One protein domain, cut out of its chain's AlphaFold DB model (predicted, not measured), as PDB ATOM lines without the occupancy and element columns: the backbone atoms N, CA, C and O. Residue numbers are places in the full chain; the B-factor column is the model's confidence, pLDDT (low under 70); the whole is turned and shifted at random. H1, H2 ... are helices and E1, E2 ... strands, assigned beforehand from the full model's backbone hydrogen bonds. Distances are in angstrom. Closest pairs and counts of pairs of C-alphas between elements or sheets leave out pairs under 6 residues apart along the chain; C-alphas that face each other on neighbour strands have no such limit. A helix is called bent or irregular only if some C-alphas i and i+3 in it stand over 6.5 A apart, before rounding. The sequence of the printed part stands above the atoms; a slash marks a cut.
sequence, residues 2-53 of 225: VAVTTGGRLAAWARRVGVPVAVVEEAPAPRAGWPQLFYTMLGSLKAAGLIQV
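What this domain is: This is residues 2 to 53 of the 225 residues of an uncharacterized protein of Pyrodictium sp (UniProt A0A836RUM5). A tiny sheet of two short parallel strands, E1 and E2, sits between two helices, with H1 on one side and the longer H2 on the other. The 52 printed residues hold E1, H1, E2 and H2 in that order, mostly helix. The whole is only just compact, close to loose, with a radius of gyration of the C-alphas of 11.7 A, and flat, spanning 30 by 29 by 11 A.

Where its parts are: E1 is residues 3 to 5, with C-alpha 3 at (-4.912, -6.058, 11.182). H1 is residues 8 to 16, 12.6 A long; E2 is residues 21 to 23. H2, residues 30 to 47, is 25.0 A long and ends at C-alpha 47 (4.286, 0.427, 3.002). H2 is irregular, with C-alphas 32 and 35 7.7 A apart, and has a kink of 38 degrees near residue 37.

How they stand to each other: E1 and E2 are parallel at 17 degrees; N 22 and O 3 are within hydrogen-bond range at 2.8 A. E1, H1 and E2 form a strand-helix-strand unit, two parallel neighbour strands joined through a helix, with a right-handed crossover. The closest C-alphas of H1 and E2 are Ala 11 and Val 21, 6.3 A; of E1 and H2, Val 4 and Leu 37, 7.1 A. H1 and H2 are apart. Every O i to N i+4 pair is within hydrogen-bond range in H1, and 11 of 14 in H2.

The domain as a whole: The C-alphas farthest apart, Pro 28 and Gly 49, are 31.9 A apart. The printed part has no cut, no link is long, and no printed residue is under 70 in pLDDT.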
ATOM      1  N   VAL A   2      -3.717  -1.462  10.558       91.31
ATOM      2  CA  VAL A   2      -3.663  -2.719   9.784       91.31
ATOM      3  C   VAL A   2      -3.887  -3.867  10.764       91.31
ATOM      4  O   VAL A   2      -3.307  -3.853  11.848       91.31
ATOM      5  N   ALA A   3      -4.724  -4.838  10.405       94.12
ATOM      6  CA  ALA A   3      -4.912  -6.058  11.182       94.12
ATOM      7  C   ALA A   3      -3.993  -7.164  10.651       94.12
ATOM      8  O   ALA A   3      -4.083  -7.523   9.480       94.12
ATOM      9  N   VAL A   4      -3.133  -7.718  11.507       94.12
ATOM     10  CA  VAL A   4      -2.287  -8.881  11.191       94.12
ATOM     11  C   VAL A   4      -2.803 -10.074  11.985       94.12
ATOM     12  O   VAL A   4      -2.897 -10.004  13.209       94.12
ATOM     13  N   THR A   5      -3.205 -11.146  11.307       93.25
ATOM     14  CA  THR A   5      -3.884 -12.275  11.958       93.25
ATOM     15  C   THR A   5      -3.834 -13.543  11.114       93.25
ATOM     16  O   THR A   5      -3.631 -13.473   9.909       93.25
ATOM     17  N   THR A   6      -4.075 -14.703  11.718       91.06
ATOM     18  CA  THR A   6      -4.335 -15.957  10.993       91.06
ATOM     19  C   THR A   6      -5.775 -16.043  10.467       91.06
ATOM     20  O   THR A   6      -6.120 -16.968   9.739       91.06
ATOM     21  N   GLY A   7      -6.632 -15.065  10.795       90.69
ATOM     22  CA  GLY A   7      -8.008 -14.972  10.312       90.69
ATOM     23  C   GLY A   7      -9.006 -14.658  11.428       90.69
ATOM     24  O   GLY A   7      -8.828 -13.724  12.212       90.69
ATOM     25  N   GLY A   8     -10.097 -15.421  11.471       91.75
ATOM     26  CA  GLY A   8     -11.073 -15.394  12.564       91.75
ATOM     27  C   GLY A   8     -11.766 -14.045  12.803       91.75
ATOM     28  O   GLY A   8     -11.947 -13.235  11.888       91.75
ATOM     29  N   ARG A   9     -12.165 -13.819  14.067       92.06
ATOM     30  CA  ARG A   9     -12.943 -12.643  14.506       92.06
ATOM     31  C   ARG A   9     -12.265 -11.321  14.135       92.06
ATOM     32  O   ARG A   9     -12.932 -10.416  13.641       92.06
ATOM     33  N   LEU A  10     -10.941 -11.223  14.301       92.69
ATOM     34  CA  LEU A  10     -10.198  -9.998  13.996       92.69
ATOM     35  C   LEU A  10     -10.215  -9.677  12.495       92.69
ATOM     36  O   LEU A  10     -10.461  -8.531  12.123       92.69
ATOM     37  N   ALA A  11     -10.016 -10.677  11.628       94.88
ATOM     38  CA  ALA A  11     -10.092 -10.473  10.181       94.88
ATOM     39  C   ALA A  11     -11.504 -10.071   9.730       94.88
ATOM     40  O   ALA A  11     -11.651  -9.170   8.904       94.88
ATOM     41  N   ALA A  12     -12.543 -10.719  10.268       95.31
ATOM     42  CA  ALA A  12     -13.934 -10.392   9.958       95.31
ATOM     43  C   ALA A  12     -14.289  -8.961  10.396       95.31
ATOM     44  O   ALA A  12     -14.830  -8.186   9.603       95.31
ATOM     45  N   TRP A  13     -13.924  -8.587  11.627       95.25
ATOM     46  CA  TRP A  13     -14.132  -7.240  12.153       95.25
ATOM     47  C   TRP A  13     -13.407  -6.187  11.312       95.25
ATOM     48  O   TRP A  13     -14.041  -5.230  10.876       95.25
ATOM     49  N   ALA A  14     -12.117  -6.389  11.027       95.94
ATOM     50  CA  ALA A  14     -11.300  -5.431  10.288       95.94
ATOM     51  C   ALA A  14     -11.837  -5.190   8.870       95.94
ATOM     52  O   ALA A  14     -11.985  -4.039   8.462       95.94
ATOM     53  N   ARG A  15     -12.237  -6.255   8.158       95.62
ATOM     54  CA  ARG A  15     -12.884  -6.133   6.840       95.62
ATOM     55  C   ARG A  15     -14.182  -5.335   6.910       95.62
ATOM     56  O   ARG A  15     -14.399  -4.467   6.071       95.62
ATOM     57  N   ARG A  16     -15.022  -5.589   7.920       96.69
ATOM     58  CA  ARG A  16     -16.292  -4.872   8.114       96.69
ATOM     59  C   ARG A  16     -16.089  -3.367   8.315       96.69
ATOM     60  O   ARG A  16     -16.901  -2.592   7.830       96.69
ATOM     61  N   VAL A  17     -15.027  -2.956   9.010       96.62
ATOM     62  CA  VAL A  17     -14.732  -1.533   9.271       96.62
ATOM     63  C   VAL A  17     -13.766  -0.904   8.254       96.62
ATOM     64  O   VAL A  17     -13.279   0.200   8.477       96.62
ATOM     65  N   GLY A  18     -13.467  -1.589   7.144       95.31
ATOM     66  CA  GLY A  18     -12.612  -1.061   6.071       95.31
ATOM     67  C   GLY A  18     -11.120  -0.977   6.415       95.31
ATOM     68  O   GLY A  18     -10.380  -0.221   5.789       95.31
ATOM     69  N   VAL A  19     -10.658  -1.737   7.408       95.00
ATOM     70  CA  VAL A  19      -9.252  -1.781   7.830       95.00
ATOM     71  C   VAL A  19      -8.512  -2.863   7.034       95.00
ATOM     72  O   VAL A  19      -8.988  -4.001   6.992       95.00
ATOM     73  N   PRO A  20      -7.345  -2.561   6.430       93.12
ATOM     74  CA  PRO A  20      -6.543  -3.557   5.725       93.12
ATOM     75  C   PRO A  20      -6.206  -4.765   6.605       93.12
ATOM     76  O   PRO A  20      -5.844  -4.607   7.773       93.12
ATOM     77  N   VAL A  21      -6.294  -5.966   6.027       95.12
ATOM     78  CA  VAL A  21      -6.012  -7.233   6.716       95.12
ATOM     79  C   VAL A  21      -4.864  -7.955   6.024       95.12
ATOM     80  O   VAL A  21      -4.985  -8.323   4.858       95.12
ATOM     81  N   ALA A  22      -3.785  -8.202   6.762       94.19
ATOM     82  CA  ALA A  22      -2.711  -9.096   6.367       94.19
ATOM     83  C   ALA A  22      -2.921 -10.455   7.046       94.19
ATOM     84  O   ALA A  22      -2.854 -10.568   8.274       94.19
ATOM     85  N   VAL A  23      -3.223 -11.476   6.241       92.75
ATOM     86  CA  VAL A  23      -3.393 -12.845   6.734       92.75
ATOM     87  C   VAL A  23      -2.040 -13.546   6.725       92.75
ATOM     88  O   VAL A  23      -1.365 -13.551   5.698       92.75
ATOM     89  N   VAL A  24      -1.654 -14.123   7.859       93.38
ATOM     90  CA  VAL A  24      -0.438 -14.932   8.009       93.38
ATOM     91  C   VAL A  24      -0.795 -16.391   8.268       93.38
ATOM     92  O   VAL A  24      -1.883 -16.693   8.753       93.38
ATOM     93  N   GLU A  25       0.120 -17.300   7.947       90.56
ATOM     94  CA  GLU A  25      -0.058 -18.727   8.219       90.56
ATOM     95  C   GLU A  25      -0.076 -19.021   9.723       90.56
ATOM     96  O   GLU A  25       0.557 -18.324  10.525       90.56
ATOM     97  N   GLU A  26      -0.796 -20.074  10.110       87.88
ATOM     98  CA  GLU A  26      -0.737 -20.579  11.477       87.88
ATOM     99  C   GLU A  26       0.644 -21.163  11.779       87.88
ATOM    100  O   GLU A  26       1.245 -21.870  10.972       87.88
ATOM    101  N   ALA A  27       1.135 -20.879  12.982       87.75
ATOM    102  CA  ALA A  27       2.352 -21.477  13.502       87.75
ATOM    103  C   ALA A  27       2.008 -22.588  14.509       87.75
ATOM    104  O   ALA A  27       0.992 -22.477  15.199       87.75
ATOM    105  N   PRO A  28       2.880 -23.603  14.690       83.94
ATOM    106  CA  PRO A  28       2.656 -24.697  15.647       83.94
ATOM    107  C   PRO A  28       2.393 -24.228  17.086       83.94
ATOM    108  O   PRO A  28       1.750 -24.911  17.876       83.94
ATOM    109  N   ALA A  29       2.888 -23.039  17.431       84.38
ATOM    110  CA  ALA A  29       2.559 -22.339  18.660       84.38
ATOM    111  C   ALA A  29       2.590 -20.818  18.426       84.38
ATOM    112  O   ALA A  29       3.365 -20.361  17.583       84.38
ATOM    113  N   PRO A  30       1.860 -20.006  19.222       81.31
ATOM    114  CA  PRO A  30       1.881 -18.545  19.093       81.31
ATOM    115  C   PRO A  30       3.298 -17.954  19.101       81.31
ATOM    116  O   PRO A  30       3.641 -17.121  18.267       81.31
ATOM    117  N   ARG A  31       4.162 -18.461  19.988       83.25
ATOM    118  CA  ARG A  31       5.567 -18.050  20.100       83.25
ATOM    119  C   ARG A  31       6.445 -18.475  18.916       83.25
ATOM    120  O   ARG A  31       7.480 -17.863  18.695       83.25
ATOM    121  N   ALA A  32       6.040 -19.473  18.130       86.44
ATOM    122  CA  ALA A  32       6.758 -19.891  16.924       86.44
ATOM    123  C   ALA A  32       6.406 -19.031  15.694       86.44
ATOM    124  O   ALA A  32       7.180 -18.992  14.744       86.44
ATOM    125  N   GLY A  33       5.280 -18.305  15.720       89.56
ATOM    126  CA  GLY A  33       4.813 -17.459  14.610       89.56
ATOM    127  C   GLY A  33       5.475 -16.083  14.520       89.56
ATOM    128  O   GLY A  33       5.027 -15.223  13.760       89.56
ATOM    129  N   TRP A  34       6.514 -15.836  15.321       91.88
ATOM    130  CA  TRP A  34       7.173 -14.534  15.378       91.88
ATOM    131  C   TRP A  34       7.707 -14.058  14.017       91.88
ATOM    132  O   TRP A  34       7.437 -12.902  13.697       91.88
ATOM    133  N   PRO A  35       8.389 -14.877  13.181       90.75
ATOM    134  CA  PRO A  35       8.899 -14.406  11.893       90.75
ATOM    135  C   PRO A  35       7.793 -13.881  10.973       90.75
ATOM    136  O   PRO A  35       7.918 -12.785  10.426       90.75
ATOM    137  N   GLN A  36       6.682 -14.616  10.851       91.06
ATOM    138  CA  GLN A  36       5.544 -14.209  10.027       91.06
ATOM    139  C   GLN A  36       4.963 -12.885  10.523       91.06
ATOM    140  O   GLN A  36       4.743 -11.972   9.727       91.06
ATOM    141  N   LEU A  37       4.756 -12.747  11.835       92.81
ATOM    142  CA  LEU A  37       4.223 -11.517  12.418       92.81
ATOM    143  C   LEU A  37       5.192 -10.345  12.238       92.81
ATOM    144  O   LEU A  37       4.784  -9.272  11.799       92.81
ATOM    145  N   PHE A  38       6.473 -10.552  12.538       94.06
ATOM    146  CA  PHE A  38       7.501  -9.521  12.488       94.06
ATOM    147  C   PHE A  38       7.667  -8.953  11.079       94.06
ATOM    148  O   PHE A  38       7.513  -7.745  10.897       94.06
ATOM    149  N   TYR A  39       7.906  -9.798  10.072       95.06
ATOM    150  CA  TYR A  39       8.094  -9.320   8.700       95.06
ATOM    151  C   TYR A  39       6.808  -8.740   8.101       95.06
ATOM    152  O   TYR A  39       6.878  -7.760   7.357       95.06
ATOM    153  N   THR A  40       5.633  -9.261   8.470       94.69
ATOM    154  CA  THR A  40       4.351  -8.684   8.034       94.69
ATOM    155  C   THR A  40       4.134  -7.290   8.619       94.69
ATOM    156  O   THR A  40       3.758  -6.365   7.894       94.69
ATOM    157  N   MET A  41       4.410  -7.099   9.913       93.81
ATOM    158  CA  MET A  41       4.339  -5.781  10.552       93.81
ATOM    159  C   MET A  41       5.379  -4.824   9.965       93.81
ATOM    160  O   MET A  41       5.040  -3.692   9.628       93.81
ATOM    161  N   LEU A  42       6.617  -5.286   9.772       94.50
ATOM    162  CA  LEU A  42       7.698  -4.500   9.181       94.50
ATOM    163  C   LEU A  42       7.331  -4.014   7.771       94.50
ATOM    164  O   LEU A  42       7.448  -2.827   7.469       94.50
ATOM    165  N   GLY A  43       6.825  -4.918   6.928       94.06
ATOM    166  CA  GLY A  43       6.343  -4.598   5.587       94.06
ATOM    167  C   GLY A  43       5.163  -3.625   5.604       94.06
ATOM    168  O   GLY A  43       5.150  -2.670   4.832       94.06
ATOM    169  N   SER A  44       4.219  -3.809   6.530       93.19
ATOM    170  CA  SER A  44       3.056  -2.924   6.686       93.19
ATOM    171  C   SER A  44       3.460  -1.502   7.088       93.19
ATOM    172  O   SER A  44       2.967  -0.532   6.513       93.19
ATOM    173  N   LEU A  45       4.389  -1.359   8.040       93.62
ATOM    174  CA  LEU A  45       4.909  -0.059   8.475       93.62
ATOM    175  C   LEU A  45       5.712   0.634   7.365       93.62
ATOM    176  O   LEU A  45       5.568   1.841   7.170       93.62
ATOM    177  N   LYS A  46       6.517  -0.128   6.609       94.12
ATOM    178  CA  LYS A  46       7.260   0.380   5.447       94.12
ATOM    179  C   LYS A  46       6.313   0.852   4.341       94.12
ATOM    180  O   LYS A  46       6.490   1.950   3.825       94.12
ATOM    181  N   ALA A  47       5.288   0.066   4.008       91.62
ATOM    182  CA  ALA A  47       4.286   0.427   3.002       91.62
ATOM    183  C   ALA A  47       3.473   1.670   3.401       91.62
ATOM    184  O   ALA A  47       3.091   2.458   2.543       91.62
ATOM    185  N   ALA A  48       3.253   1.873   4.703       92.00
ATOM    186  CA  ALA A  48       2.621   3.073   5.245       92.00
ATOM    187  C   ALA A  48       3.559   4.298   5.316       92.00
ATOM    188  O   ALA A  48       3.123   5.363   5.743       92.00
ATOM    189  N   GLY A  49       4.839   4.162   4.948       94.38
ATOM    190  CA  GLY A  49       5.830   5.240   5.020       94.38
ATOM    191  C   GLY A  49       6.243   5.632   6.443       94.38
ATOM    192  O   GLY A  49       6.879   6.666   6.621       94.38
ATOM    193  N   LEU A  50       5.900   4.823   7.452       95.44
ATOM    194  CA  LEU A  50       6.164   5.118   8.867       95.44
ATOM    195  C   LEU A  50       7.596   4.785   9.287       95.44
ATOM    196  O   LEU A  50       8.104   5.349  10.252       95.44
ATOM    197  N   ILE A  51       8.237   3.861   8.575       94.94
ATOM    198  CA  ILE A  51       9.628   3.472   8.803       94.94
ATOM    199  C   ILE A  51      10.365   3.351   7.475       94.94
ATOM    200  O   ILE A  51       9.772   3.045   6.439       94.94
ATOM    201  N   GLN A  52      11.681   3.521   7.532       94.94
ATOM    202  CA  GLN A  52      12.577   3.280   6.411       94.94
ATOM    203  C   GLN A  52      13.496   2.118   6.763       94.94
ATOM    204  O   GLN A  52      14.321   2.215   7.668       94.94
ATOM    205  N   VAL A  53      13.333   1.003   6.050       94.44
ATOM    206  CA  VAL A  53      14.183  -0.181   6.205       94.44
ATOM    207  C   VAL A  53      14.668  -0.623   4.825       94.44
ATOM    208  O   VAL A  53      13.836  -0.998   3.980       94.44
TER     209      VAL A  53